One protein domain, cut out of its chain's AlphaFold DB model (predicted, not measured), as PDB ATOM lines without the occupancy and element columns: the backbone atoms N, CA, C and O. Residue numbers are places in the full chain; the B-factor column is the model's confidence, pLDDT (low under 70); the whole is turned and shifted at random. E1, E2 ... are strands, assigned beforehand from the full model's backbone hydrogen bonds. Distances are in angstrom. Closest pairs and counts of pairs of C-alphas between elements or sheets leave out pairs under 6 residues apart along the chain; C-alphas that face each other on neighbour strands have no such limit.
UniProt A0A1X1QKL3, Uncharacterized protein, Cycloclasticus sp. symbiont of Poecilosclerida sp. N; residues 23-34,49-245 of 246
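This is residues 23 to 34 and 49 to 245 of the 246 residues of an uncharacterized protein of Cycloclasticus sp. symbiont of Poecilosclerida sp. N (UniProt A0A1X1QKL3). The chain winds in stacked turns, a solenoid in which each stretch of strand lies parallel beside the stretch one turn on. Each turn is pinched to an L: the first limb runs out through E1, E3, E5, E7 or the later parts of E9 and E11, bends into a wall with E8, E10 and E12, and folds back inside through E2, E4, E6, the early parts of E9 and E11, or E13. The printed part has 209 residues with 13 named strands, E1 to E13 in order, and no named helix; the class is all strand, in one branched, twisted parallel sheet. It is compact, with a radius of gyration of the C-alphas of 16.4 A, and elongated, spanning 53 by 34 by 31 A.

Find C-alpha 23 at (302.061, 308.612, 267.022); from there E1 runs to residue 30, 22.7 A. After the cut come E2, residues 49 to 54, and E3, residues 68 to 89, 33.7 A, which bends by 115 degrees at residue 80. Next read E4, 95 to 103; E5, 109 to 125, 29.5 A; E6, 135 to 139; E7, 142 to 152, 29.4 A; and E8, 155 to 159. E9, 168 to 189, bends by 167 degrees at residue 179. E10 is 192 to 197, E11 is 204 to 225, bending by 161 degrees at residue 213, and E12 is 228 to 233. E13, 239 to 245, ends at C-alpha 245, (325.487, 323.947, 269.522).

Start at E1, an edge strand parallel to E3, with N 27 and O 73 2.9 A apart. On the other side of E3 is E5, where N 76 and O 112 are 2.8 A apart. E3 lies on one side of E5, and on the other side are E7, with N 111 and O 147 at 2.9 A, and E8, with N 121 and O 156 at 2.8 A. E8 and E10 are parallel neighbours, N 157 and O 194 at 2.9 A, and so are E10 and the edge strand E12, N 195 and O 230 at 2.8 A. Now take E2, an edge strand beside E4, N 53 and O 100 at 2.8 A; E6 is on E4's other side, N 136 and O 99 at 2.9 A. E9 has E6, N 137 and O 173 at 3.0 A, and E7, N 148 and O 184 at 2.9 A, on one side, and E11, N 185 and O 221 at 2.9 A, on the other. E13 is an edge strand, the parallel neighbour of E11, with N 243 and O 208 at 2.9 A. The closest C-alphas of E5 and E6, those of Gln 111 and Asn 135, are 6.4 A apart. E1 and E13 are apart.

The two farthest C-alphas, Val 62 and Asn 234, are 54.3 A apart. Residues 35 to 48 are not printed, and C-alphas 34 and 49 are 19.1 A apart across the cut. The link from E2 to E3 is long. Mean pLDDT of the printed part is 90.0; residues 57 to 66, 199 to 203 and 234 to 237 are under 70.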
ATOM      1  N   TRP A  23     303.038 307.562 267.306       73.75
ATOM      2  CA  TRP A  23     302.061 308.612 267.022       73.75
ATOM      3  C   TRP A  23     302.451 309.354 265.747       73.75
ATOM      4  O   TRP A  23     303.450 310.074 265.706       73.75
ATOM      5  N   GLN A  24     301.613 309.199 264.724       83.00
ATOM      6  CA  GLN A  24     301.637 310.037 263.536       83.00
ATOM      7  C   GLN A  24     300.716 311.234 263.752       83.00
ATOM      8  O   GLN A  24     299.516 311.076 263.983       83.00
ATOM      9  N   VAL A  25     301.271 312.439 263.686       87.00
ATOM     10  CA  VAL A  25     300.530 313.677 263.918       87.00
ATOM     11  C   VAL A  25     300.633 314.564 262.692       87.00
ATOM     12  O   VAL A  25     301.703 315.049 262.355       87.00
ATOM     13  N   MET A  26     299.499 314.825 262.047       92.56
ATOM     14  CA  MET A  26     299.393 315.803 260.970       92.56
ATOM     15  C   MET A  26     298.426 316.901 261.400       92.56
ATOM     16  O   MET A  26     297.243 316.647 261.628       92.56
ATOM     17  N   GLN A  27     298.929 318.125 261.530       91.06
ATOM     18  CA  GLN A  27     298.156 319.274 261.986       91.06
ATOM     19  C   GLN A  27     298.391 320.466 261.063       91.06
ATOM     20  O   GLN A  27     299.525 320.886 260.840       91.06
ATOM     21  N   THR A  28     297.305 321.041 260.551       93.12
ATOM     22  CA  THR A  28     297.337 322.266 259.747       93.12
ATOM     23  C   THR A  28     296.457 323.327 260.391       93.12
ATOM     24  O   THR A  28     295.294 323.068 260.698       93.12
ATOM     25  N   VAL A  29     297.003 324.525 260.567       94.19
ATOM     26  CA  VAL A  29     296.303 325.706 261.071       94.19
ATOM     27  C   VAL A  29     296.348 326.795 260.004       94.19
ATOM     28  O   VAL A  29     297.407 327.093 259.455       94.19
ATOM     29  N   SER A  30     295.200 327.409 259.721       95.06
ATOM     30  CA  SER A  30     295.093 328.562 258.826       95.06
ATOM     31  C   SER A  30     294.473 329.735 259.574       95.06
ATOM     32  O   SER A  30     293.419 329.594 260.198       95.06
ATOM     33  N   ILE A  31     295.146 330.882 259.538       92.12
ATOM     34  CA  ILE A  31     294.733 332.110 260.216       92.12
ATOM     35  C   ILE A  31     294.598 333.198 259.156       92.12
ATOM     36  O   ILE A  31     295.577 333.583 258.532       92.12
ATOM     37  N   ALA A  32     293.376 333.695 258.975       90.44
ATOM     38  CA  ALA A  32     293.037 334.732 257.994       90.44
ATOM     39  C   ALA A  32     292.650 336.074 258.648       90.44
ATOM     40  O   ALA A  32     291.927 336.881 258.068       90.44
ATOM     41  N   SER A  33     293.079 336.302 259.893       90.06
ATOM     42  CA  SER A  33     292.843 337.562 260.608       90.06
ATOM     43  C   SER A  33     293.914 338.580 260.228       90.06
ATOM     44  O   SER A  33     295.071 338.216 260.291       90.06
ATOM     45  N   PRO A  34     293.628 339.869 259.976       86.94
ATOM     46  CA  PRO A  34     294.669 340.857 259.652       86.94
ATOM     47  C   PRO A  34     295.825 340.917 260.668       86.94
ATOM     48  O   PRO A  34     296.961 341.261 260.329       86.94
ATOM     49  N   ALA A  49     301.361 327.269 272.403       95.81
ATOM     50  CA  ALA A  49     301.552 327.037 270.979       95.81
ATOM     51  C   ALA A  49     300.251 327.250 270.202       95.81
ATOM     52  O   ALA A  49     299.169 327.016 270.740       95.81
ATOM     53  N   VAL A  50     300.365 327.659 268.936       93.81
ATOM     54  CA  VAL A  50     299.234 327.691 267.991       93.81
ATOM     55  C   VAL A  50     298.919 326.280 267.504       93.81
ATOM     56  O   VAL A  50     297.761 325.874 267.453       93.81
ATOM     57  N   ASN A  51     299.967 325.536 267.165       92.62
ATOM     58  CA  ASN A  51     299.910 324.194 266.620       92.62
ATOM     59  C   ASN A  51     300.893 323.308 267.398       92.62
ATOM     60  O   ASN A  51     302.105 323.397 267.208       92.62
ATOM     61  N   GLY A  52     300.382 322.532 268.355       91.25
ATOM     62  CA  GLY A  52     301.207 321.811 269.321       91.25
ATOM     63  C   GLY A  52     300.938 320.312 269.365       91.25
ATOM     64  O   GLY A  52     299.789 319.873 269.412       91.25
ATOM     65  N   SER A  53     302.018 319.537 269.444       90.38
ATOM     66  CA  SER A  53     302.029 318.102 269.729       90.38
ATOM     67  C   SER A  53     302.996 317.860 270.883       90.38
ATOM     68  O   SER A  53     304.184 318.167 270.782       90.38
ATOM     69  N   VAL A  54     302.483 317.355 272.004       88.31
ATOM     70  CA  VAL A  54     303.276 317.125 273.215       88.31
ATOM     71  C   VAL A  54     302.991 315.724 273.737       88.31
ATOM     72  O   VAL A  54     301.873 315.445 274.163       88.31
ATOM     73  N   LEU A  55     304.009 314.868 273.738       85.69
ATOM     74  CA  LEU A  55     304.018 313.611 274.475       85.69
ATOM     75  C   LEU A  55     304.794 313.815 275.772       85.69
ATOM     76  O   LEU A  55     305.920 314.317 275.784       85.69
ATOM     77  N   SER A  56     304.154 313.477 276.891       72.56
ATOM     78  CA  SER A  56     304.757 313.690 278.200       72.56
ATOM     79  C   SER A  56     305.974 312.784 278.377       72.56
ATOM     80  O   SER A  56     305.939 311.605 278.040       72.56
ATOM     81  N   ARG A  57     307.033 313.319 278.986       61.59
ATOM     82  CA  ARG A  57     308.284 312.597 279.266       61.59
ATOM     83  C   ARG A  57     308.118 311.420 280.249       61.59
ATOM     84  O   ARG A  57     309.083 310.712 280.502       61.59
ATOM     85  N   GLN A  58     306.941 311.246 280.857       51.94
ATOM     86  CA  GLN A  58     306.777 310.475 282.092       51.94
ATOM     87  C   GLN A  58     306.110 309.104 281.934       51.94
ATOM     88  O   GLN A  58     305.883 308.435 282.940       51.94
ATOM     89  N   VAL A  59     305.843 308.641 280.715       49.03
ATOM     90  CA  VAL A  59     305.503 307.229 280.517       49.03
ATOM     91  C   VAL A  59     306.797 306.506 280.169       49.03
ATOM     92  O   VAL A  59     307.176 306.356 279.013       49.03
ATOM     93  N   VAL A  60     307.534 306.113 281.209       49.50
ATOM     94  CA  VAL A  60     308.449 304.980 281.068       49.50
ATOM     95  C   VAL A  60     307.528 303.789 280.846       49.50
ATOM     96  O   VAL A  60     306.936 303.283 281.799       49.50
ATOM     97  N   ASP A  61     307.329 303.416 279.582       50.75
ATOM     98  CA  ASP A  61     306.641 302.178 279.245       50.75
ATOM     99  C   ASP A  61     307.342 301.021 279.981       50.75
ATOM    100  O   ASP A  61     308.543 301.078 280.273       50.75
ATOM    101  N   VAL A  62     306.600 299.958 280.287       50.50
ATOM    102  CA  VAL A  62     306.998 298.781 281.089       50.50
ATOM    103  C   VAL A  62     308.262 298.079 280.540       50.50
ATOM    104  O   VAL A  62     308.847 297.218 281.194       50.50
ATOM    105  N   ILE A  63     308.726 298.493 279.362       49.78
ATOM    106  CA  ILE A  63     309.866 297.984 278.598       49.78
ATOM    107  C   ILE A  63     311.049 298.967 278.472       49.78
ATOM    108  O   ILE A  63     312.036 298.641 277.815       49.78
ATOM    109  N   GLY A  64     311.012 300.140 279.115       48.81
ATOM    110  CA  GLY A  64     312.172 301.043 279.210       48.81
ATOM    111  C   GLY A  64     312.524 301.815 277.930       48.81
ATOM    112  O   GLY A  64     313.574 302.452 277.881       48.81
ATOM    113  N   GLN A  65     311.657 301.794 276.914       55.50
ATOM    114  CA  GLN A  65     311.733 302.683 275.754       55.50
ATOM    115  C   GLN A  65     310.673 303.775 275.928       55.50
ATOM    116  O   GLN A  65     309.509 303.465 276.156       55.50
ATOM    117  N   GLY A  66     311.077 305.046 275.919       62.09
ATOM    118  CA  GLY A  66     310.131 306.160 276.022       62.09
ATOM    119  C   GLY A  66     309.270 306.295 274.762       62.09
ATOM    120  O   GLY A  66     309.714 305.934 273.670       62.09
ATOM    121  N   ASP A  67     308.064 306.849 274.910       72.62
ATOM    122  CA  ASP A  67     307.159 307.140 273.791       72.62
ATOM    123  C   ASP A  67     307.838 308.007 272.716       72.62
ATOM    124  O   ASP A  67     308.609 308.924 273.023       72.62
ATOM    125  N   SER A  68     307.535 307.744 271.444       81.38
ATOM    126  CA  SER A  68     308.111 308.472 270.309       81.38
ATOM    127  C   SER A  68     307.032 309.126 269.450       81.38
ATOM    128  O   SER A  68     305.960 308.571 269.206       81.38
ATOM    129  N   LEU A  69     307.344 310.321 268.950       83.81
ATOM    130  CA  LEU A  69     306.640 310.904 267.815       83.81
ATOM    131  C   LEU A  69     307.295 310.364 266.541       83.81
ATOM    132  O   LEU A  69     308.381 310.806 266.160       83.81
ATOM    133  N   SER A  70     306.663 309.368 265.919       86.06
ATOM    134  CA  SER A  70     307.241 308.660 264.771       86.06
ATOM    135  C   SER A  70     307.194 309.489 263.490       86.06
ATOM    136  O   SER A  70     308.123 309.431 262.690       86.06
ATOM    137  N   SER A  71     306.144 310.297 263.312       90.06
ATOM    138  CA  SER A  71     306.036 311.255 262.211       90.06
ATOM    139  C   SER A  71     305.156 312.435 262.606       90.06
ATOM    140  O   SER A  71     304.005 312.254 263.000       90.06
ATOM    141  N   VAL A  72     305.689 313.652 262.522       92.56
ATOM    142  CA  VAL A  72     304.965 314.881 262.864       92.56
ATOM    143  C   VAL A  72     305.065 315.864 261.716       92.56
ATOM    144  O   VAL A  72     306.157 316.312 261.390       92.56
ATOM    145  N   THR A  73     303.925 316.268 261.170       96.50
ATOM    146  CA  THR A  73     303.817 317.355 260.198       96.50
ATOM    147  C   THR A  73     302.931 318.451 260.774       96.50
ATOM    148  O   THR A  73     301.731 318.264 260.984       96.50
ATOM    149  N   GLN A  74     303.516 319.618 261.022       97.56
ATOM    150  CA  GLN A  74     302.840 320.801 261.539       97.56
ATOM    151  C   GLN A  74     302.953 321.943 260.542       97.56
ATOM    152  O   GLN A  74     304.047 322.397 260.221       97.56
ATOM    153  N   LYS A  75     301.816 322.453 260.077       97.69
ATOM    154  CA  LYS A  75     301.767 323.585 259.155       97.69
ATOM    155  C   LYS A  75     300.906 324.709 259.717       97.69
ATOM    156  O   LYS A  75     299.757 324.478 260.079       97.69
ATOM    157  N   ALA A  76     301.441 325.924 259.763       97.56
ATOM    158  CA  ALA A  76     300.713 327.134 260.120       97.56
ATOM    159  C   ALA A  76     300.814 328.157 258.979       97.56
ATOM    160  O   ALA A  76     301.906 328.621 258.653       97.56
ATOM    161  N   THR A  77     299.676 328.514 258.388       97.56
ATOM    162  CA  THR A  77     299.585 329.481 257.283       97.56
ATOM    163  C   THR A  77     298.853 330.730 257.753       97.56
ATOM    164  O   THR A  77     297.744 330.644 258.289       97.56
ATOM    165  N   PHE A  78     299.460 331.892 257.526       95.44
ATOM    166  CA  PHE A  78     298.978 333.171 258.037       95.44
ATOM    167  C   PHE A  78     298.330 334.082 256.983       95.44
ATOM    168  O   PHE A  78     297.924 335.167 257.358       95.44
ATOM    169  N   ALA A  79     298.167 333.713 255.708       93.19
ATOM    170  CA  ALA A  79     297.370 334.492 254.735       93.19
ATOM    171  C   ALA A  79     297.664 336.018 254.708       93.19
ATOM    172  O   ALA A  79     296.752 336.846 254.745       93.19
ATOM    173  N   ALA A  80     298.943 336.395 254.703       89.81
ATOM    174  CA  ALA A  80     299.473 337.757 254.836       89.81
ATOM    175  C   ALA A  80     299.151 338.491 256.165       89.81
ATOM    176  O   ALA A  80     299.231 339.721 256.246       89.81
ATOM    177  N   THR A  81     298.862 337.761 257.240       90.69
ATOM    178  CA  THR A  81     298.628 338.290 258.599       90.69
ATOM    179  C   THR A  81     299.905 338.848 259.226       90.69
ATOM    180  O   THR A  81     300.997 338.307 259.031       90.69
ATOM    181  N   SER A  82     299.768 339.897 260.045       96.94
ATOM    182  CA  SER A  82     300.812 340.300 260.994       96.94
ATOM    183  C   SER A  82     300.753 339.435 262.257       96.94
ATOM    184  O   SER A  82     299.770 339.480 262.997       96.94
ATOM    185  N   VAL A  83     301.824 338.702 262.543       97.94
ATOM    186  CA  VAL A  83     301.988 337.802 263.692       97.94
ATOM    187  C   VAL A  83     302.794 338.502 264.781       97.94
ATOM    188  O   VAL A  83     303.889 338.991 264.523       97.94
ATOM    189  N   THR A  84     302.287 338.531 266.011       98.12
ATOM    190  CA  THR A  84     303.014 339.060 267.173       98.12
ATOM    191  C   THR A  84     303.030 338.043 268.302       98.12
ATOM    192  O   THR A  84     301.980 337.634 268.795       98.12
ATOM    193  N   LEU A  85     304.229 337.669 268.748       97.94
ATOM    194  CA  LEU A  85     304.452 336.861 269.943       97.94
ATOM    195  C   LEU A  85     305.085 337.747 271.014       97.94
ATOM    196  O   LEU A  85     306.120 338.372 270.784       97.94
ATOM    197  N   THR A  86     304.459 337.832 272.183       96.94
ATOM    198  CA  THR A  86     304.968 338.615 273.315       96.94
ATOM    199  C   THR A  86     305.099 337.738 274.547       96.94
ATOM    200  O   THR A  86     304.121 337.142 275.004       96.94
ATOM    201  N   GLN A  87     306.301 337.719 275.113       94.50
ATOM    202  CA  GLN A  87     306.606 337.041 276.362       94.50
ATOM    203  C   GLN A  87     307.111 338.073 277.370       94.50
ATOM    204  O   GLN A  87     308.091 338.771 277.094       94.50
ATOM    205  N   SER A  88     306.432 338.209 278.513       93.69
ATOM    206  CA  SER A  88     306.742 339.257 279.494       93.69
ATOM    207  C   SER A  88     306.643 338.831 280.963       93.69
ATOM    208  O   SER A  88     306.155 337.746 281.291       93.69
ATOM    209  N   GLY A  89     307.124 339.696 281.859       90.38
ATOM    210  CA  GLY A  89     306.983 339.545 283.312       90.38
ATOM    211  C   GLY A  89     307.945 338.526 283.930       90.38
ATOM    212  O   GLY A  89     308.981 338.199 283.348       90.38
ATOM    213  N   SER A  90     307.590 337.987 285.099       86.75
ATOM    214  CA  SER A  90     308.413 337.029 285.870       86.75
ATOM    215  C   SER A  90     308.357 335.597 285.324       86.75
ATOM    216  O   SER A  90     308.432 334.620 286.068       86.75
ATOM    217  N   THR A  91     308.179 335.475 284.014       83.38
ATOM    218  CA  THR A  91     307.973 334.211 283.319       83.38
ATOM    219  C   THR A  91     309.246 333.359 283.359       83.38
ATOM    220  O   THR A  91     310.327 333.879 283.086       83.38
ATOM    221  N   ASN A  92     309.145 332.076 283.725       89.31
ATOM    222  CA  ASN A  92     310.303 331.201 283.966       89.31
ATOM    223  C   ASN A  92     310.086 329.781 283.414       89.31
ATOM    224  O   ASN A  92     309.032 329.178 283.638       89.31
ATOM    225  N   SER A  93     311.090 329.229 282.730       91.50
ATOM    226  CA  SER A  93     311.051 327.886 282.125       91.50
ATOM    227  C   SER A  93     309.841 327.660 281.211       91.50
ATOM    228  O   SER A  93     309.184 326.619 281.278       91.50
ATOM    229  N   THR A  94     309.495 328.650 280.389       93.94
ATOM    230  CA  THR A  94     308.307 328.581 279.524       93.94
ATOM    231  C   THR A  94     308.641 328.576 278.042       93.94
ATOM    232  O   THR A  94     309.701 329.027 277.619       93.94
ATOM    233  N   VAL A  95     307.709 328.068 277.244       96.00
ATOM    234  CA  VAL A  95     307.798 328.008 275.787       96.00
ATOM    235  C   VAL A  95     306.630 328.783 275.190       96.00
ATOM    236  O   VAL A  95     305.482 328.538 275.562       96.00
ATOM    237  N   GLN A  96     306.917 329.661 274.231       97.62
ATOM    238  CA  GLN A  96     305.934 330.330 273.382       97.62
ATOM    239  C   GLN A  96     306.327 330.152 271.912       97.62
ATOM    240  O   GLN A  96     307.381 330.621 271.490       97.62
ATOM    241  N   THR A  97     305.500 329.480 271.114       98.19
ATOM    242  CA  THR A  97     305.836 329.191 269.710       98.19
ATOM    243  C   THR A  97     304.613 329.140 268.798       98.19
ATOM    244  O   THR A  97     303.488 329.075 269.284       98.19
ATOM    245  N   VAL A  98     304.791 329.164 267.476       98.25
ATOM    246  CA  VAL A  98     303.685 328.855 266.554       98.25
ATOM    247  C   VAL A  98     303.524 327.342 266.462       98.25
ATOM    248  O   VAL A  98     302.503 326.822 266.910       98.25
ATOM    249  N   ASN A  99     304.546 326.642 265.970       98.31
ATOM    250  CA  ASN A  99     304.582 325.182 265.932       98.31
ATOM    251  C   ASN A  99     305.417 324.639 267.103       98.31
ATOM    252  O   ASN A  99     306.527 325.123 267.357       98.31
ATOM    253  N   LEU A 100     304.885 323.642 267.817       97.75
ATOM    254  CA  LEU A 100     305.532 322.959 268.941       97.75
ATOM    255  C   LEU A 100     305.495 321.445 268.746       97.75
ATOM    256  O   LEU A 100     304.417 320.858 268.778       97.75
ATOM    257  N   ALA A 101     306.659 320.806 268.692       96.62
ATOM    258  CA  ALA A 101     306.785 319.361 268.855       96.62
ATOM    259  C   ALA A 101     307.603 319.066 270.116       96.62
ATOM    260  O   ALA A 101     308.707 319.583 270.281       96.62
ATOM    261  N   SER A 102     307.068 318.270 271.038       94.12
ATOM    262  CA  SER A 102     307.801 317.865 272.237       94.12
ATOM    263  C   SER A 102     307.517 316.417 272.596       94.12
ATOM    264  O   SER A 102     306.356 316.036 272.721       94.12
ATOM    265  N   ALA A 103     308.563 315.615 272.757       91.81
ATOM    266  CA  ALA A 103     308.451 314.199 273.102       91.81
ATOM    267  C   ALA A 103     309.748 313.685 273.747       91.81
ATOM    268  O   ALA A 103     310.757 314.391 273.746       91.81
ATOM    269  N   PRO A 104     309.776 312.461 274.297       89.81
ATOM    270  CA  PRO A 104     311.034 311.783 274.598       89.81
ATOM    271  C   PRO A 104     311.933 311.669 273.357       89.81
ATOM    272  O   PRO A 104     313.073 312.125 273.403       89.81
ATOM    273  N   SER A 105     311.392 311.168 272.244       91.25
ATOM    274  CA  SER A 105     312.079 311.066 270.951       91.25
ATOM    275  C   SER A 105     311.175 311.527 269.809       91.25
ATOM    276  O   SER A 105     309.954 311.359 269.861       91.25
ATOM    277  N   ILE A 106     311.775 312.100 268.768       93.75
ATOM    278  CA  ILE A 106     311.099 312.535 267.541       93.75
ATOM    279  C   ILE A 106     311.855 311.920 266.363       93.75
ATOM    280  O   ILE A 106     313.050 312.157 266.222       93.75
ATOM    281  N   ILE A 107     311.186 311.111 265.542       94.44
ATOM    282  CA  ILE A 107     311.853 310.330 264.486       94.44
ATOM    283  C   ILE A 107     311.772 311.008 263.120       94.44
ATOM    284  O   ILE A 107     312.734 310.961 262.366       94.44
ATOM    285  N   GLN A 108     310.635 311.620 262.799       95.81
ATOM    286  CA  GLN A 108     310.471 312.440 261.603       95.81
ATOM    287  C   GLN A 108     309.666 313.675 261.969       95.81
ATOM    288  O   GLN A 108     308.600 313.573 262.588       95.81
ATOM    289  N   LEU A 109     310.168 314.841 261.581       97.75
ATOM    290  CA  LEU A 109     309.537 316.113 261.893       97.75
ATOM    291  C   LEU A 109     309.529 317.029 260.681       97.75
ATOM    292  O   LEU A 109     310.561 317.297 260.080       97.75
ATOM    293  N   GLU A 110     308.378 317.612 260.401       98.50
ATOM    294  CA  GLU A 110     308.225 318.736 259.500       98.50
ATOM    295  C   GLU A 110     307.416 319.821 260.209       98.50
ATOM    296  O   GLU A 110     306.281 319.593 260.629       98.50
ATOM    297  N   GLN A 111     307.988 321.013 260.364       98.75
ATOM    298  CA  GLN A 111     307.269 322.187 260.855       98.75
ATOM    299  C   GLN A 111     307.410 323.337 259.864       98.75
ATOM    300  O   GLN A 111     308.520 323.759 259.545       98.75
ATOM    301  N   THR A 112     306.284 323.888 259.429       98.75
ATOM    302  CA  THR A 112     306.233 324.990 258.470       98.75
ATOM    303  C   THR A 112     305.398 326.134 259.029       98.75
ATOM    304  O   THR A 112     304.251 325.935 259.435       98.75
ATOM    305  N   VAL A 113     305.962 327.343 259.032       98.75
ATOM    306  CA  VAL A 113     305.225 328.602 259.225       98.75
ATOM    307  C   VAL A 113     305.356 329.415 257.951       98.75
ATOM    308  O   VAL A 113     306.469 329.720 257.529       98.75
ATOM    309  N   GLU A 114     304.241 329.779 257.337       98.38
ATOM    310  CA  GLU A 114     304.266 330.452 256.041       98.38
ATOM    311  C   GLU A 114     303.267 331.603 255.932       98.38
ATOM    312  O   GLU A 114     302.281 331.692 256.671       98.38
ATOM    313  N   ASP A 115     303.528 332.455 254.943       97.00
ATOM    314  CA  ASP A 115     302.592 333.451 254.430       97.00
ATOM    315  C   ASP A 115     302.166 334.506 255.467       97.00
ATOM    316  O   ASP A 115     300.999 334.858 255.580       97.00
ATOM    317  N   PHE A 116     303.106 335.025 256.261       98.25
ATOM    318  CA  PHE A 116     302.883 336.209 257.104       98.25
ATOM    319  C   PHE A 116     303.444 337.478 256.443       98.25
ATOM    320  O   PHE A 116     304.503 337.456 255.805       98.25
ATOM    321  N   SER A 117     302.773 338.615 256.651       98.06
ATOM    322  CA  SER A 117     303.273 339.933 256.217       98.06
ATOM    323  C   SER A 117     304.339 340.492 257.165       98.06
ATOM    324  O   SER A 117     305.263 341.190 256.748       98.06
ATOM    325  N   SER A 118     304.267 340.143 258.444       98.00
ATOM    326  CA  SER A 118     305.337 340.388 259.409       98.00
ATOM    327  C   SER A 118     305.203 339.448 260.596       98.00
ATOM    328  O   SER A 118     304.088 339.211 261.048       98.00
ATOM    329  N   ALA A 119     306.316 338.964 261.137       98.31
ATOM    330  CA  ALA A 119     306.360 338.244 262.403       98.31
ATOM    331  C   ALA A 119     307.235 339.006 263.401       98.31
ATOM    332  O   ALA A 119     308.429 339.187 263.176       98.31
ATOM    333  N   LYS A 120     306.644 339.468 264.502       98.06
ATOM    334  CA  LYS A 120     307.331 340.193 265.571       98.06
ATOM    335  C   LYS A 120     307.370 339.346 266.834       98.06
ATOM    336  O   LYS A 120     306.330 339.021 267.400       98.06
ATOM    337  N   LEU A 121     308.570 339.020 267.288       97.56
ATOM    338  CA  LEU A 121     308.815 338.308 268.535       97.56
ATOM    339  C   LEU A 121     309.404 339.306 269.530       97.56
ATOM    340  O   LEU A 121     310.401 339.968 269.249       97.56
ATOM    341  N   THR A 122     308.762 339.466 270.681       95.38
ATOM    342  CA  THR A 122     309.229 340.356 271.750       95.38
ATOM    343  C   THR A 122     309.368 339.574 273.047       95.38
ATOM    344  O   THR A 122     308.395 338.991 273.532       95.38
ATOM    345  N   GLN A 123     310.575 339.591 273.616       93.19
ATOM    346  CA  GLN A 123     310.903 338.918 274.867       93.19
ATOM    347  C   GLN A 123     311.391 339.938 275.905       93.19
ATOM    348  O   GLN A 123     312.524 340.431 275.858       93.19
ATOM    349  N   ASN A 124     310.509 340.247 276.854       92.44
ATOM    350  CA  ASN A 124     310.709 341.192 277.953       92.44
ATOM    351  C   ASN A 124     310.419 340.514 279.300       92.44
ATOM    352  O   ASN A 124     309.453 340.838 279.996       92.44
ATOM    353  N   VAL A 125     311.216 339.499 279.619       91.50
ATOM    354  CA  VAL A 125     311.040 338.666 280.815       91.50
ATOM    355  C   VAL A 125     312.114 338.976 281.844       91.50
ATOM    356  O   VAL A 125     313.221 339.341 281.478       91.50
ATOM    357  N   THR A 126     311.816 338.789 283.125       91.75
ATOM    358  CA  THR A 126     312.810 338.862 284.213       91.75
ATOM    359  C   THR A 126     313.207 337.484 284.746       91.75
ATOM    360  O   THR A 126     314.184 337.377 285.484       91.75
ATOM    361  N   GLY A 127     312.480 336.422 284.376       89.38
ATOM    362  CA  GLY A 127     312.859 335.033 284.658       89.38
ATOM    363  C   GLY A 127     313.800 334.442 283.601       89.38
ATOM    364  O   GLY A 127     314.200 335.118 282.651       89.38
ATOM    365  N   SER A 128     314.185 333.176 283.773       90.56
ATOM    366  CA  SER A 128     315.187 332.491 282.945       90.56
ATOM    367  C   SER A 128     314.624 331.253 282.234       90.56
ATOM    368  O   SER A 128     313.467 330.878 282.412       90.56
ATOM    369  N   GLY A 129     315.429 330.636 281.360       91.00
ATOM    370  CA  GLY A 129     315.086 329.363 280.716       91.00
ATOM    371  C   GLY A 129     313.877 329.412 279.778       91.00
ATOM    372  O   GLY A 129     313.296 328.370 279.477       91.00
ATOM    373  N   ASN A 130     313.466 330.600 279.337       94.69
ATOM    374  CA  ASN A 130     312.343 330.751 278.426       94.69
ATOM    375  C   ASN A 130     312.764 330.565 276.969       94.69
ATOM    376  O   ASN A 130     313.867 330.949 276.579       94.69
ATOM    377  N   VAL A 131     311.858 330.040 276.152       95.75
ATOM    378  CA  VAL A 131     312.017 329.890 274.704       95.75
ATOM    379  C   VAL A 131     310.859 330.590 274.006       95.75
ATOM    380  O   VAL A 131     309.696 330.296 274.282       95.75
ATOM    381  N   GLN A 132     311.175 331.479 273.070       97.25
ATOM    382  CA  GLN A 132     310.213 332.053 272.136       97.25
ATOM    383  C   GLN A 132     310.652 331.730 270.708       97.25
ATOM    384  O   GLN A 132     311.788 332.034 270.353       97.25
ATOM    385  N   ALA A 133     309.796 331.114 269.891       98.00
ATOM    386  CA  ALA A 133     310.146 330.754 268.515       98.00
ATOM    387  C   ALA A 133     308.961 330.829 267.541       98.00
ATOM    388  O   ALA A 133     307.827 331.030 267.962       98.00
ATOM    389  N   LEU A 134     309.200 330.667 266.236       98.50
ATOM    390  CA  LEU A 134     308.123 330.348 265.290       98.50
ATOM    391  C   LEU A 134     307.958 328.830 265.175       98.50
ATOM    392  O   LEU A 134     306.857 328.319 265.370       98.50
ATOM    393  N   ASN A 135     309.053 328.109 264.950       98.75
ATOM    394  CA  ASN A 135     309.100 326.654 265.055       98.75
ATOM    395  C   ASN A 135     309.980 326.247 266.238       98.75
ATOM    396  O   ASN A 135     311.137 326.670 266.329       98.75
ATOM    397  N   TYR A 136     309.450 325.395 267.118       98.62
ATOM    398  CA  TYR A 136     310.215 324.790 268.202       98.62
ATOM    399  C   TYR A 136     309.990 323.282 268.280       98.62
ATOM    400  O   TYR A 136     308.848 322.807 268.277       98.62
ATOM    401  N   ALA A 137     311.094 322.550 268.406       98.12
ATOM    402  CA  ALA A 137     311.105 321.124 268.675       98.12
ATOM    403  C   ALA A 137     311.998 320.809 269.879       98.12
ATOM    404  O   ALA A 137     313.112 321.322 269.983       98.12
ATOM    405  N   GLU A 138     311.518 319.951 270.774       96.31
ATOM    406  CA  GLU A 138     312.280 319.489 271.931       96.31
ATOM    407  C   GLU A 138     312.141 317.981 272.123       96.31
ATOM    408  O   GLU A 138     311.047 317.493 272.419       96.31
ATOM    409  N   ALA A 139     313.260 317.269 272.029       93.88
ATOM    410  CA  ALA A 139     313.364 315.880 272.442       93.88
ATOM    411  C   ALA A 139     314.200 315.752 273.717       93.88
ATOM    412  O   ALA A 139     315.194 316.451 273.897       93.88
ATOM    413  N   GLY A 140     313.805 314.839 274.602       89.69
ATOM    414  CA  GLY A 140     314.642 314.436 275.735       89.69
ATOM    415  C   GLY A 140     315.726 313.421 275.364       89.69
ATOM    416  O   GLY A 140     316.561 313.133 276.204       89.69
ATOM    417  N   GLY A 141     315.664 312.846 274.163       91.50
ATOM    418  CA  GLY A 141     316.611 311.880 273.620       91.50
ATOM    419  C   GLY A 141     317.042 312.305 272.222       91.50
ATOM    420  O   GLY A 141     317.940 313.131 272.076       91.50
ATOM    421  N   ILE A 142     316.397 311.759 271.188       92.88
ATOM    422  CA  ILE A 142     316.805 311.977 269.794       92.88
ATOM    423  C   ILE A 142     315.795 312.797 268.987       92.88
ATOM    424  O   ILE A 142     314.584 312.627 269.144       92.88
ATOM    425  N   ILE A 143     316.307 313.653 268.099       96.00
ATOM    426  CA  ILE A 143     315.580 314.153 266.923       96.00
ATOM    427  C   ILE A 143     316.234 313.562 265.672       96.00
ATOM    428  O   ILE A 143     317.428 313.770 265.438       96.00
ATOM    429  N   SER A 144     315.452 312.854 264.866       95.81
ATOM    430  CA  SER A 144     315.862 312.340 263.559       95.81
ATOM    431  C   SER A 144     315.068 313.008 262.441       95.81
ATOM    432  O   SER A 144     313.963 313.491 262.688       95.81
ATOM    433  N   ASP A 145     315.663 313.076 261.245       97.50
ATOM    434  CA  ASP A 145     315.019 313.494 259.988       97.50
ATOM    435  C   ASP A 145     314.025 314.654 260.159       97.50
ATOM    436  O   ASP A 145     312.801 314.499 260.088       97.50
ATOM    437  N   ALA A 146     314.568 315.838 260.442       98.19
ATOM    438  CA  ALA A 146     313.787 316.987 260.875       98.19
ATOM    439  C   ALA A 146     313.941 318.178 259.935       98.19
ATOM    440  O   ALA A 146     315.049 318.618 259.637       98.19
ATOM    441  N   THR A 147     312.816 318.761 259.537       98.69
ATOM    442  CA  THR A 147     312.729 319.971 258.724       98.69
ATOM    443  C   THR A 147     311.931 321.042 259.459       98.69
ATOM    444  O   THR A 147     310.797 320.819 259.873       98.69
ATOM    445  N   GLN A 148     312.506 322.236 259.595       98.81
ATOM    446  CA  GLN A 148     311.788 323.446 259.998       98.81
ATOM    447  C   GLN A 148     311.908 324.502 258.901       98.81
ATOM    448  O   GLN A 148     313.014 324.876 258.507       98.81
ATOM    449  N   ALA A 149     310.782 325.011 258.418       98.75
ATOM    450  CA  ALA A 149     310.735 326.038 257.389       98.75
ATOM    451  C   ALA A 149     309.910 327.240 257.855       98.75
ATOM    452  O   ALA A 149     308.819 327.102 258.415       98.75
ATOM    453  N   VAL A 150     310.438 328.435 257.602       98.81
ATOM    454  CA  VAL A 150     309.732 329.700 257.802       98.81
ATOM    455  C   VAL A 150     309.817 330.515 256.526       98.81
ATOM    456  O   VAL A 150     310.915 330.846 256.071       98.81
ATOM    457  N   THR A 151     308.663 330.864 255.965       98.50
ATOM    458  CA  THR A 151     308.566 331.724 254.783       98.50
ATOM    459  C   THR A 151     307.616 332.889 255.031       98.50
ATOM    460  O   THR A 151     306.578 332.755 255.674       98.50
ATOM    461  N   GLY A 152     307.967 334.072 254.536       98.00
ATOM    462  CA  GLY A 152     307.119 335.246 254.718       98.00
ATOM    463  C   GLY A 152     307.746 336.524 254.190       98.00
ATOM    464  O   GLY A 152     308.642 336.513 253.339       98.00
ATOM    465  N   VAL A 153     307.257 337.656 254.685       98.31
ATOM    466  CA  VAL A 153     307.762 338.966 254.268       98.31
ATOM    467  C   VAL A 153     308.839 339.479 255.211       98.31
ATOM    468  O   VAL A 153     309.938 339.772 254.756       98.31
ATOM    469  N   SER A 154     308.588 339.632 256.510       98.12
ATOM    470  CA  SER A 154     309.605 340.180 257.426       98.12
ATOM    471  C   SER A 154     309.524 339.591 258.825       98.12
ATOM    472  O   SER A 154     308.438 339.281 259.303       98.12
ATOM    473  N   VAL A 155     310.671 339.473 259.490       98.31
ATOM    474  CA  VAL A 155     310.777 339.015 260.881       98.31
ATOM    475  C   VAL A 155     311.475 340.091 261.703       98.31
ATOM    476  O   VAL A 155     312.474 340.649 261.260       98.31
ATOM    477  N   SER A 156     310.961 340.369 262.898       96.56
ATOM    478  CA  SER A 156     311.588 341.237 263.892       96.56
ATOM    479  C   SER A 156     311.745 340.477 265.205       96.56
ATOM    480  O   SER A 156     310.761 339.969 265.747       96.56
ATOM    481  N   LEU A 157     312.978 340.387 265.698       95.00
ATOM    482  CA  LEU A 157     313.309 339.817 267.003       95.00
ATOM    483  C   LEU A 157     313.716 340.956 267.933       95.00
ATOM    484  O   LEU A 157     314.646 341.696 267.628       95.00
ATOM    485  N   MET A 158     313.010 341.109 269.048       92.81
ATOM    486  CA  MET A 158     313.285 342.150 270.032       92.81
ATOM    487  C   MET A 158     313.445 341.542 271.416       92.81
ATOM    488  O   MET A 158     312.549 340.841 271.911       92.81
ATOM    489  N   LYS A 159     314.552 341.878 272.074       89.25
ATOM    490  CA  LYS A 159     314.844 341.450 273.442       89.25
ATOM    491  C   LYS A 159     315.138 342.652 274.331       89.25
ATOM    492  O   LYS A 159     315.962 343.495 273.994       89.25
ATOM    493  N   SER A 160     314.456 342.734 275.472       86.75
ATOM    494  CA  SER A 160     314.606 343.860 276.403       86.75
ATOM    495  C   SER A 160     315.954 343.860 277.135       86.75
ATOM    496  O   SER A 160     316.566 342.806 277.309       86.75
ATOM    497  N   ALA A 161     316.355 345.024 277.659       79.75
ATOM    498  CA  ALA A 161     317.545 345.175 278.502       79.75
ATOM    499  C   ALA A 161     317.525 344.338 279.784       79.75
ATOM    500  O   ALA A 161     318.567 343.924 280.286       79.75
ATOM    501  N   THR A 162     316.333 344.073 280.308       83.19
ATOM    502  CA  THR A 162     316.137 343.351 281.563       83.19
ATOM    503  C   THR A 162     316.098 341.840 281.390       83.19
ATOM    504  O   THR A 162     316.007 341.136 282.392       83.19
ATOM    505  N   THR A 163     316.165 341.329 280.154       87.00
ATOM    506  CA  THR A 163     316.042 339.895 279.899       87.00
ATOM    507  C   THR A 163     317.306 339.134 280.322       87.00
ATOM    508  O   THR A 163     318.369 339.356 279.738       87.00
ATOM    509  N   PRO A 164     317.225 338.191 281.286       87.50
ATOM    510  CA  PRO A 164     318.389 337.423 281.721       87.50
ATOM    511  C   PRO A 164     318.982 336.535 280.619       87.50
ATOM    512  O   PRO A 164     318.302 336.148 279.660       87.50
ATOM    513  N   ALA A 165     320.249 336.152 280.802       84.62
ATOM    514  CA  ALA A 165     320.907 335.128 279.995       84.62
ATOM    515  C   ALA A 165     320.181 333.767 280.083       84.62
ATOM    516  O   ALA A 165     319.489 333.475 281.061       84.62
ATOM    517  N   GLY A 166     320.330 332.932 279.049       87.12
ATOM    518  CA  GLY A 166     319.691 331.612 278.965       87.12
ATOM    519  C   GLY A 166     318.230 331.631 278.497       87.12
ATOM    520  O   GLY A 166     317.640 330.572 278.309       87.12
ATOM    521  N   ASN A 167     317.644 332.812 278.284       91.62
ATOM    522  CA  ASN A 167     316.400 332.953 277.529       91.62
ATOM    523  C   ASN A 167     316.702 332.978 276.028       91.62
ATOM    524  O   ASN A 167     317.507 333.798 275.584       91.62
ATOM    525  N   ILE A 168     316.027 332.134 275.258       93.06
ATOM    526  CA  ILE A 168     316.224 331.977 273.818       93.06
ATOM    527  C   ILE A 168     315.066 332.640 273.077       93.06
ATOM    528  O   ILE A 168     313.898 332.450 273.425       93.06
ATOM    529  N   GLN A 169     315.402 333.386 272.030       94.25
ATOM    530  CA  GLN A 169     314.444 333.884 271.051       94.25
ATOM    531  C   GLN A 169     314.913 333.441 269.670       94.25
ATOM    532  O   GLN A 169     316.064 333.678 269.302       94.25
ATOM    533  N   ALA A 170     314.054 332.766 268.914       96.25
ATOM    534  CA  ALA A 170     314.457 332.184 267.652       96.25
ATOM    535  C   ALA A 170     313.401 332.233 266.551       96.25
ATOM    536  O   ALA A 170     312.236 332.523 266.792       96.25
ATOM    537  N   VAL A 171     313.810 331.931 265.322       98.12
ATOM    538  CA  VAL A 171     312.872 331.632 264.231       98.12
ATOM    539  C   VAL A 171     312.600 330.129 264.207       98.12
ATOM    540  O   VAL A 171     311.484 329.700 264.500       98.12
ATOM    541  N   ASN A 172     313.642 329.342 263.955       98.56
ATOM    542  CA  ASN A 172     313.667 327.888 263.997       98.56
ATOM    543  C   ASN A 172     314.610 327.440 265.114       98.56
ATOM    544  O   ASN A 172     315.799 327.782 265.115       98.56
ATOM    545  N   TYR A 173     314.096 326.664 266.066       98.31
ATOM    546  CA  TYR A 173     314.910 326.108 267.139       98.31
ATOM    547  C   TYR A 173     314.586 324.637 267.386       98.31
ATOM    548  O   TYR A 173     313.423 324.253 267.518       98.31
ATOM    549  N   MET A 174     315.629 323.816 267.474       98.06
ATOM    550  CA  MET A 174     315.538 322.436 267.938       98.06
ATOM    551  C   MET A 174     316.464 322.228 269.129       98.06
ATOM    552  O   MET A 174     317.568 322.785 269.188       98.06
ATOM    553  N   LYS A 175     316.012 321.405 270.070       96.75
ATOM    554  CA  LYS A 175     316.793 320.965 271.219       96.75
ATOM    555  C   LYS A 175     316.610 319.461 271.409       96.75
ATOM    556  O   LYS A 175     315.480 318.992 271.492       96.75
ATOM    557  N   ALA A 176     317.709 318.730 271.506       95.81
ATOM    558  CA  ALA A 176     317.724 317.296 271.763       95.81
ATOM    559  C   ALA A 176     319.000 316.925 272.518       95.81
ATOM    560  O   ALA A 176     319.943 317.715 272.532       95.81
ATOM    561  N   ASP A 177     319.063 315.728 273.097       95.06
ATOM    562  CA  ASP A 177     320.343 315.198 273.576       95.06
ATOM    563  C   ASP A 177     321.222 314.815 272.376       95.06
ATOM    564  O   ASP A 177     322.426 315.068 272.381       95.06
ATOM    565  N   ARG A 178     320.611 314.264 271.315       95.12
ATOM    566  CA  ARG A 178     321.289 313.839 270.085       95.12
ATOM    567  C   ARG A 178     320.449 314.091 268.829       95.12
ATOM    568  O   ARG A 178     319.222 314.032 268.864       95.12
ATOM    569  N   TYR A 179     321.124 314.278 267.700       96.44
ATOM    570  CA  TYR A 179     320.537 314.303 266.362       96.44
ATOM    571  C   TYR A 179     320.988 313.106 265.520       96.44
ATOM    572  O   TYR A 179     322.094 312.584 265.700       96.44
ATOM    573  N   SER A 180     320.139 312.673 264.587       96.38
ATOM    574  CA  SER A 180     320.538 311.765 263.504       96.38
ATOM    575  C   SER A 180     319.784 312.031 262.200       96.38
ATOM    576  O   SER A 180     318.845 312.824 262.183       96.38
ATOM    577  N   GLY A 181     320.208 311.397 261.105       96.38
ATOM    578  CA  GLY A 181     319.578 311.602 259.801       96.38
ATOM    579  C   GLY A 181     319.828 313.005 259.247       96.38
ATOM    580  O   GLY A 181     320.844 313.642 259.554       96.38
ATOM    581  N   VAL A 182     318.900 313.499 258.426       97.69
ATOM    582  CA  VAL A 182     319.025 314.816 257.782       97.69
ATOM    583  C   VAL A 182     318.271 315.882 258.571       97.69
ATOM    584  O   VAL A 182     317.058 315.812 258.741       97.69
ATOM    585  N   ILE A 183     318.981 316.928 258.995       98.12
ATOM    586  CA  ILE A 183     318.400 318.069 259.703       98.12
ATOM    587  C   ILE A 183     318.427 319.299 258.799       98.12
ATOM    588  O   ILE A 183     319.491 319.746 258.374       98.12
ATOM    589  N   THR A 184     317.259 319.873 258.525       98.50
ATOM    590  CA  THR A 184     317.099 321.051 257.669       98.50
ATOM    591  C   THR A 184     316.380 322.173 258.409       98.50
ATOM    592  O   THR A 184     315.297 321.986 258.957       98.50
ATOM    593  N   GLN A 185     316.945 323.378 258.396       98.69
ATOM    594  CA  GLN A 185     316.266 324.587 258.863       98.69
ATOM    595  C   GLN A 185     316.364 325.678 257.798       98.69
ATOM    596  O   GLN A 185     317.449 325.981 257.302       98.69
ATOM    597  N   THR A 186     315.235 326.273 257.433       98.62
ATOM    598  CA  THR A 186     315.182 327.315 256.403       98.62
ATOM    599  C   THR A 186     314.413 328.532 256.892       98.62
ATOM    600  O   THR A 186     313.303 328.417 257.412       98.62
ATOM    601  N   LEU A 187     314.995 329.706 256.657       98.62
ATOM    602  CA  LEU A 187     314.307 330.991 256.645       98.62
ATOM    603  C   LEU A 187     314.386 331.574 255.227       98.62
ATOM    604  O   LEU A 187     315.490 331.814 254.736       98.62
ATOM    605  N   ASP A 188     313.241 331.850 254.598       98.50
ATOM    606  CA  ASP A 188     313.154 332.610 253.340       98.50
ATOM    607  C   ASP A 188     312.207 333.808 253.507       98.50
ATOM    608  O   ASP A 188     310.987 333.663 253.618       98.50
ATOM    609  N   LEU A 189     312.783 335.010 253.546       98.50
ATOM    610  CA  LEU A 189     312.049 336.265 253.638       98.50
ATOM    611  C   LEU A 189     312.158 337.050 252.337       98.50
ATOM    612  O   LEU A 189     313.243 337.411 251.873       98.50
ATOM    613  N   SER A 190     310.999 337.430 251.808       98.00
ATOM    614  CA  SER A 190     310.906 338.364 250.681       98.00
ATOM    615  C   SER A 190     311.179 339.823 251.073       98.00
ATOM    616  O   SER A 190     311.300 340.684 250.203       98.00
ATOM    617  N   GLY A 191     311.292 340.120 252.366       96.31
ATOM    618  CA  GLY A 191     311.626 341.425 252.926       96.31
ATOM    619  C   GLY A 191     312.825 341.335 253.870       96.31
ATOM    620  O   GLY A 191     313.880 340.823 253.490       96.31
ATOM    621  N   ARG A 192     312.690 341.888 255.081       95.75
ATOM    622  CA  ARG A 192     313.814 342.093 256.005       95.75
ATOM    623  C   ARG A 192     313.764 341.191 257.234       95.75
ATOM    624  O   ARG A 192     312.690 340.834 257.718       95.75
ATOM    625  N   LEU A 193     314.941 340.914 257.772       96.75
ATOM    626  CA  LEU A 193     315.140 340.459 259.139       96.75
ATOM    627  C   LEU A 193     315.655 341.646 259.958       96.75
ATOM    628  O   LEU A 193     316.665 342.244 259.599       96.75
ATOM    629  N   SER A 194     314.954 341.987 261.032       94.69
ATOM    630  CA  SER A 194     315.342 343.038 261.972       94.69
ATOM    631  C   SER A 194     315.594 342.426 263.341       94.69
ATOM    632  O   SER A 194     314.830 341.575 263.803       94.69
ATOM    633  N   VAL A 195     316.673 342.847 263.986       91.31
ATOM    634  CA  VAL A 195     317.034 342.398 265.321       91.31
ATOM    635  C   VAL A 195     317.343 343.597 266.188       91.31
ATOM    636  O   VAL A 195     318.227 344.380 265.864       91.31
ATOM    637  N   GLU A 196     316.634 343.700 267.303       89.69
ATOM    638  CA  GLU A 196     316.819 344.746 268.294       89.69
ATOM    639  C   GLU A 196     317.211 344.115 269.631       89.69
ATOM    640  O   GLU A 196     316.415 343.423 270.280       89.69
ATOM    641  N   ASN A 197     318.457 344.344 270.049       81.06
ATOM    642  CA  ASN A 197     318.948 343.869 271.336       81.06
ATOM    643  C   ASN A 197     319.091 345.015 272.339       81.06
ATOM    644  O   ASN A 197     320.066 345.766 272.307       81.06
ATOM    645  N   GLY A 198     318.166 345.098 273.288       74.69
ATOM    646  CA  GLY A 198     318.329 345.946 274.464       74.69
ATOM    647  C   GLY A 198     319.211 345.319 275.548       74.69
ATOM    648  O   GLY A 198     319.698 346.042 276.409       74.69
ATOM    649  N   SER A 199     319.396 343.991 275.545       69.25
ATOM    650  CA  SER A 199     320.132 343.246 276.582       69.25
ATOM    651  C   SER A 199     321.644 343.388 276.432       69.25
ATOM    652  O   SER A 199     322.198 343.040 275.391       69.25
ATOM    653  N   SER A 200     322.316 343.788 277.516       62.22
ATOM    654  CA  SER A 200     323.782 343.779 277.641       62.22
ATOM    655  C   SER A 200     324.369 342.372 277.823       62.22
ATOM    656  O   SER A 200     325.572 342.164 277.664       62.22
ATOM    657  N   ASN A 201     323.537 341.372 278.130       62.12
ATOM    658  CA  ASN A 201     323.958 339.972 278.147       62.12
ATOM    659  C   ASN A 201     324.052 339.429 276.718       62.12
ATOM    660  O   ASN A 201     323.235 339.803 275.875       62.12
ATOM    661  N   ARG A 202     324.992 338.497 276.472       60.91
ATOM    662  CA  ARG A 202     325.080 337.731 275.214       60.91
ATOM    663  C   ARG A 202     323.687 337.238 274.825       60.91
ATOM    664  O   ARG A 202     323.107 336.392 275.505       60.91
ATOM    665  N   SER A 203     323.142 337.808 273.760       60.16
ATOM    666  CA  SER A 203     321.771 337.531 273.365       60.16
ATOM    667  C   SER A 203     321.691 336.264 272.536       60.16
ATOM    668  O   SER A 203     322.238 336.184 271.441       60.16
ATOM    669  N   ASP A 204     320.958 335.281 273.056       79.19
ATOM    670  CA  ASP A 204     320.558 334.064 272.346       79.19
ATOM    671  C   ASP A 204     319.429 334.347 271.336       79.19
ATOM    672  O   ASP A 204     318.370 333.716 271.381       79.19
ATOM    673  N   MET A 205     319.636 335.324 270.446       90.81
ATOM    674  CA  MET A 205     318.768 335.546 269.289       90.81
ATOM    675  C   MET A 205     319.280 334.720 268.114       90.81
ATOM    676  O   MET A 205     320.400 334.924 267.634       90.81
ATOM    677  N   ARG A 206     318.477 333.747 267.679       93.25
ATOM    678  CA  ARG A 206     318.906 332.697 266.745       93.25
ATOM    679  C   ARG A 206     317.938 332.567 265.574       93.25
ATOM    680  O   ARG A 206     316.734 332.573 265.769       93.25
ATOM    681  N   ILE A 207     318.417 332.415 264.348       96.25
ATOM    682  CA  ILE A 207     317.515 332.202 263.207       96.25
ATOM    683  C   ILE A 207     317.278 330.720 262.993       96.25
ATOM    684  O   ILE A 207     316.176 330.246 263.231       96.25
ATOM    685  N   ASN A 208     318.317 329.989 262.625       97.00
ATOM    686  CA  ASN A 208     318.310 328.542 262.558       97.00
ATOM    687  C   ASN A 208     319.277 328.039 263.619       97.00
ATOM    688  O   ASN A 208     320.479 328.298 263.552       97.00
ATOM    689  N   SER A 209     318.757 327.363 264.636       96.69
ATOM    690  CA  SER A 209     319.596 326.770 265.665       96.69
ATOM    691  C   SER A 209     319.160 325.359 265.985       96.69
ATOM    692  O   SER A 209     317.981 325.093 266.219       96.69
ATOM    693  N   ILE A 210     320.159 324.505 266.144       96.00
ATOM    694  CA  ILE A 210     320.040 323.229 266.835       96.00
ATOM    695  C   ILE A 210     320.961 323.236 268.057       96.00
ATOM    696  O   ILE A 210     321.967 323.953 268.087       96.00
ATOM    697  N   ASN A 211     320.557 322.520 269.095       95.88
ATOM    698  CA  ASN A 211     321.298 322.379 270.344       95.88
ATOM    699  C   ASN A 211     321.250 320.911 270.779       95.88
ATOM    700  O   ASN A 211     320.141 320.384 270.932       95.88
ATOM    701  N   GLY A 212     322.417 320.272 270.890       94.88
ATOM    702  CA  GLY A 212     322.591 318.852 271.214       94.88
ATOM    703  C   GLY A 212     323.694 318.178 270.393       94.88
ATOM    704  O   GLY A 212     324.247 318.766 269.467       94.88
ATOM    705  N   ASP A 213     323.987 316.912 270.693       95.19
ATOM    706  CA  ASP A 213     325.039 316.148 270.013       95.19
ATOM    707  C   ASP A 213     324.684 315.855 268.545       95.19
ATOM    708  O   ASP A 213     323.713 315.160 268.242       95.19
ATOM    709  N   THR A 214     325.505 316.344 267.617       94.81
ATOM    710  CA  THR A 214     325.325 316.149 266.170       94.81
ATOM    711  C   THR A 214     326.276 315.133 265.551       94.81
ATOM    712  O   THR A 214     326.315 315.014 264.329       94.81
ATOM    713  N   THR A 215     327.054 314.394 266.345       92.75
ATOM    714  CA  THR A 215     328.047 313.423 265.840       92.75
ATOM    715  C   THR A 215     327.450 312.333 264.948       92.75
ATOM    716  O   THR A 215     328.174 311.733 264.161       92.75
ATOM    717  N   ASN A 216     326.140 312.089 265.056       90.69
ATOM    718  CA  ASN A 216     325.412 311.075 264.295       90.69
ATOM    719  C   ASN A 216     324.428 311.664 263.270       90.69
ATOM    720  O   ASN A 216     323.617 310.919 262.724       90.69
ATOM    721  N   ALA A 217     324.449 312.981 263.048       92.38
ATOM    722  CA  ALA A 217     323.672 313.602 261.981       92.38
ATOM    723  C   ALA A 217     324.345 313.326 260.631       92.38
ATOM    724  O   ALA A 217     325.544 313.558 260.481       92.38
ATOM    725  N   ASP A 218     323.567 312.871 259.649       94.75
ATOM    726  CA  ASP A 218     324.066 312.614 258.297       94.75
ATOM    727  C   ASP A 218     324.397 313.933 257.600       94.75
ATOM    728  O   ASP A 218     325.434 314.066 256.957       94.75
ATOM    729  N   ASN A 219     323.505 314.920 257.737       94.31
ATOM    730  CA  ASN A 219     323.678 316.269 257.212       94.31
ATOM    731  C   ASN A 219     322.927 317.287 258.069       94.31
ATOM    732  O   ASN A 219     321.819 317.029 258.539       94.31
ATOM    733  N   ILE A 220     323.502 318.484 258.192       95.69
ATOM    734  CA  ILE A 220     322.837 319.651 258.772       95.69
ATOM    735  C   ILE A 220     322.848 320.765 257.735       95.69
ATOM    736  O   ILE A 220     323.902 321.279 257.361       95.69
ATOM    737  N   ILE A 221     321.660 321.134 257.265       97.50
ATOM    738  CA  ILE A 221     321.453 322.128 256.217       97.50
ATOM    739  C   ILE A 221     320.691 323.298 256.830       97.50
ATOM    740  O   ILE A 221     319.513 323.190 257.159       97.50
ATOM    741  N   GLN A 222     321.353 324.441 256.977       97.62
ATOM    742  CA  GLN A 222     320.724 325.654 257.493       97.62
ATOM    743  C   GLN A 222     320.817 326.772 256.458       97.62
ATOM    744  O   GLN A 222     321.909 327.222 256.102       97.62
ATOM    745  N   THR A 223     319.665 327.233 255.974       97.94
ATOM    746  CA  THR A 223     319.575 328.261 254.932       97.94
ATOM    747  C   THR A 223     318.883 329.504 255.472       97.94
ATOM    748  O   THR A 223     317.799 329.428 256.049       97.94
ATOM    749  N   VAL A 224     319.499 330.666 255.252       97.50
ATOM    750  CA  VAL A 224     318.894 331.975 255.516       97.50
ATOM    751  C   VAL A 224     318.944 332.791 254.236       97.50
ATOM    752  O   VAL A 224     320.018 333.122 253.738       97.50
ATOM    753  N   LYS A 225     317.769 333.130 253.715       97.62
ATOM    754  CA  LYS A 225     317.592 333.999 252.559       97.62
ATOM    755  C   LYS A 225     316.744 335.190 252.976       97.62
ATOM    756  O   LYS A 225     315.599 335.041 253.384       97.62
ATOM    757  N   ILE A 226     317.336 336.376 252.905       95.88
ATOM    758  CA  ILE A 226     316.728 337.642 253.324       95.88
ATOM    759  C   ILE A 226     317.123 338.733 252.330       95.88
ATOM    760  O   ILE A 226     318.205 338.667 251.743       95.88
ATOM    761  N   ARG A 227     316.274 339.749 252.138       94.75
ATOM    762  CA  ARG A 227     316.637 340.913 251.306       94.75
ATOM    763  C   ARG A 227     317.407 341.981 252.069       94.75
ATOM    764  O   ARG A 227     318.133 342.755 251.458       94.75
ATOM    765  N   GLY A 228     317.227 342.040 253.383       94.25
ATOM    766  CA  GLY A 228     317.910 342.995 254.243       94.25
ATOM    767  C   GLY A 228     318.048 342.459 255.656       94.25
ATOM    768  O   GLY A 228     317.163 341.750 256.139       94.25
ATOM    769  N   LEU A 229     319.162 342.812 256.290       93.75
ATOM    770  CA  LEU A 229     319.423 342.592 257.704       93.75
ATOM    771  C   LEU A 229     319.586 343.956 258.370       93.75
ATOM    772  O   LEU A 229     320.429 344.748 257.954       93.75
ATOM    773  N   GLU A 230     318.779 344.208 259.387       92.44
ATOM    774  CA  GLU A 230     318.831 345.400 260.228       92.44
ATOM    775  C   GLU A 230     319.145 344.943 261.650       92.44
ATOM    776  O   GLU A 230     318.507 344.021 262.161       92.44
ATOM    777  N   VAL A 231     320.178 345.523 262.257       88.69
ATOM    778  CA  VAL A 231     320.635 345.133 263.590       88.69
ATOM    779  C   VAL A 231     320.822 346.393 264.418       88.69
ATOM    780  O   VAL A 231     321.776 347.140 264.205       88.69
ATOM    781  N   ASP A 232     319.923 346.581 265.375       83.38
ATOM    782  CA  ASP A 232     319.875 347.729 266.266       83.38
ATOM    783  C   ASP A 232     320.129 347.291 267.715       83.38
ATOM    784  O   ASP A 232     319.757 346.198 268.154       83.38
ATOM    785  N   GLY A 233     320.804 348.135 268.489       70.44
ATOM    786  CA  GLY A 233     321.077 347.855 269.895       70.44
ATOM    787  C   GLY A 233     322.117 348.796 270.482       70.44
ATOM    788  O   GLY A 233     323.016 349.261 269.784       70.44
ATOM    789  N   ASN A 234     321.994 349.063 271.781       61.91
ATOM    790  CA  ASN A 234     322.867 350.010 272.474       61.91
ATOM    791  C   ASN A 234     324.272 349.436 272.736       61.91
ATOM    792  O   ASN A 234     325.219 350.207 272.863       61.91
ATOM    793  N   GLU A 235     324.428 348.103 272.761       59.06
ATOM    794  CA  GLU A 235     325.710 347.401 272.914       59.06
ATOM    795  C   GLU A 235     325.681 346.067 272.137       59.06
ATOM    796  O   GLU A 235     324.807 345.232 272.364       59.06
ATOM    797  N   PHE A 236     326.609 345.893 271.185       62.16
ATOM    798  CA  PHE A 236     326.877 344.685 270.373       62.16
ATOM    799  C   PHE A 236     325.708 343.686 270.222       62.16
ATOM    800  O   PHE A 236     325.794 342.552 270.718       62.16
ATOM    801  N   PRO A 237     324.620 344.061 269.521       68.25
ATOM    802  CA  PRO A 237     323.547 343.125 269.211       68.25
ATOM    803  C   PRO A 237     324.128 341.907 268.482       68.25
ATOM    804  O   PRO A 237     324.652 342.004 267.374       68.25
ATOM    805  N   THR A 238     324.082 340.749 269.143       77.62
ATOM    806  CA  THR A 238     324.554 339.487 268.571       77.62
ATOM    807  C   THR A 238     323.358 338.735 268.017       77.62
ATOM    808  O   THR A 238     322.389 338.479 268.732       77.62
ATOM    809  N   ILE A 239     323.443 338.378 266.740       85.44
ATOM    810  CA  ILE A 239     322.499 337.502 266.060       85.44
ATOM    811  C   ILE A 239     323.255 336.280 265.552       85.44
ATOM    812  O   ILE A 239     324.336 336.406 264.976       85.44
ATOM    813  N   ILE A 240     322.683 335.093 265.749       88.19
ATOM    814  CA  ILE A 240     323.246 333.850 265.224       88.19
ATOM    815  C   ILE A 240     322.324 333.329 264.126       88.19
ATOM    816  O   ILE A 240     321.202 332.907 264.392       88.19
ATOM    817  N   LEU A 241     322.779 333.387 262.875       89.00
ATOM    818  CA  LEU A 241     321.948 332.999 261.732       89.00
ATOM    819  C   LEU A 241     321.821 331.479 261.600       89.00
ATOM    820  O   LEU A 241     320.722 330.968 261.434       89.00
ATOM    821  N   ASN A 242     322.939 330.777 261.726       92.44
ATOM    822  CA  ASN A 242     323.033 329.331 261.625       92.44
ATOM    823  C   ASN A 242     323.898 328.851 262.788       92.44
ATOM    824  O   ASN A 242     325.042 329.287 262.934       92.44
ATOM    825  N   HIS A 243     323.326 328.021 263.650       92.19
ATOM    826  CA  HIS A 243     323.970 327.537 264.859       92.19
ATOM    827  C   HIS A 243     323.826 326.029 264.986       92.19
ATOM    828  O   HIS A 243     322.714 325.492 264.925       92.19
ATOM    829  N   VAL A 244     324.956 325.390 265.266       90.19
ATOM    830  CA  VAL A 244     325.044 324.012 265.733       90.19
ATOM    831  C   VAL A 244     325.752 324.051 267.082       90.19
ATOM    832  O   VAL A 244     326.964 324.247 267.141       90.19
ATOM    833  N   GLY A 245     324.970 323.969 268.156       81.19
ATOM    834  CA  GLY A 245     325.487 323.947 269.522       81.19
ATOM    835  C   GLY A 245     325.692 322.525 270.007       81.19
ATOM    836  O   GLY A 245     324.823 321.690 269.767       81.19
TER     837      GLY A 245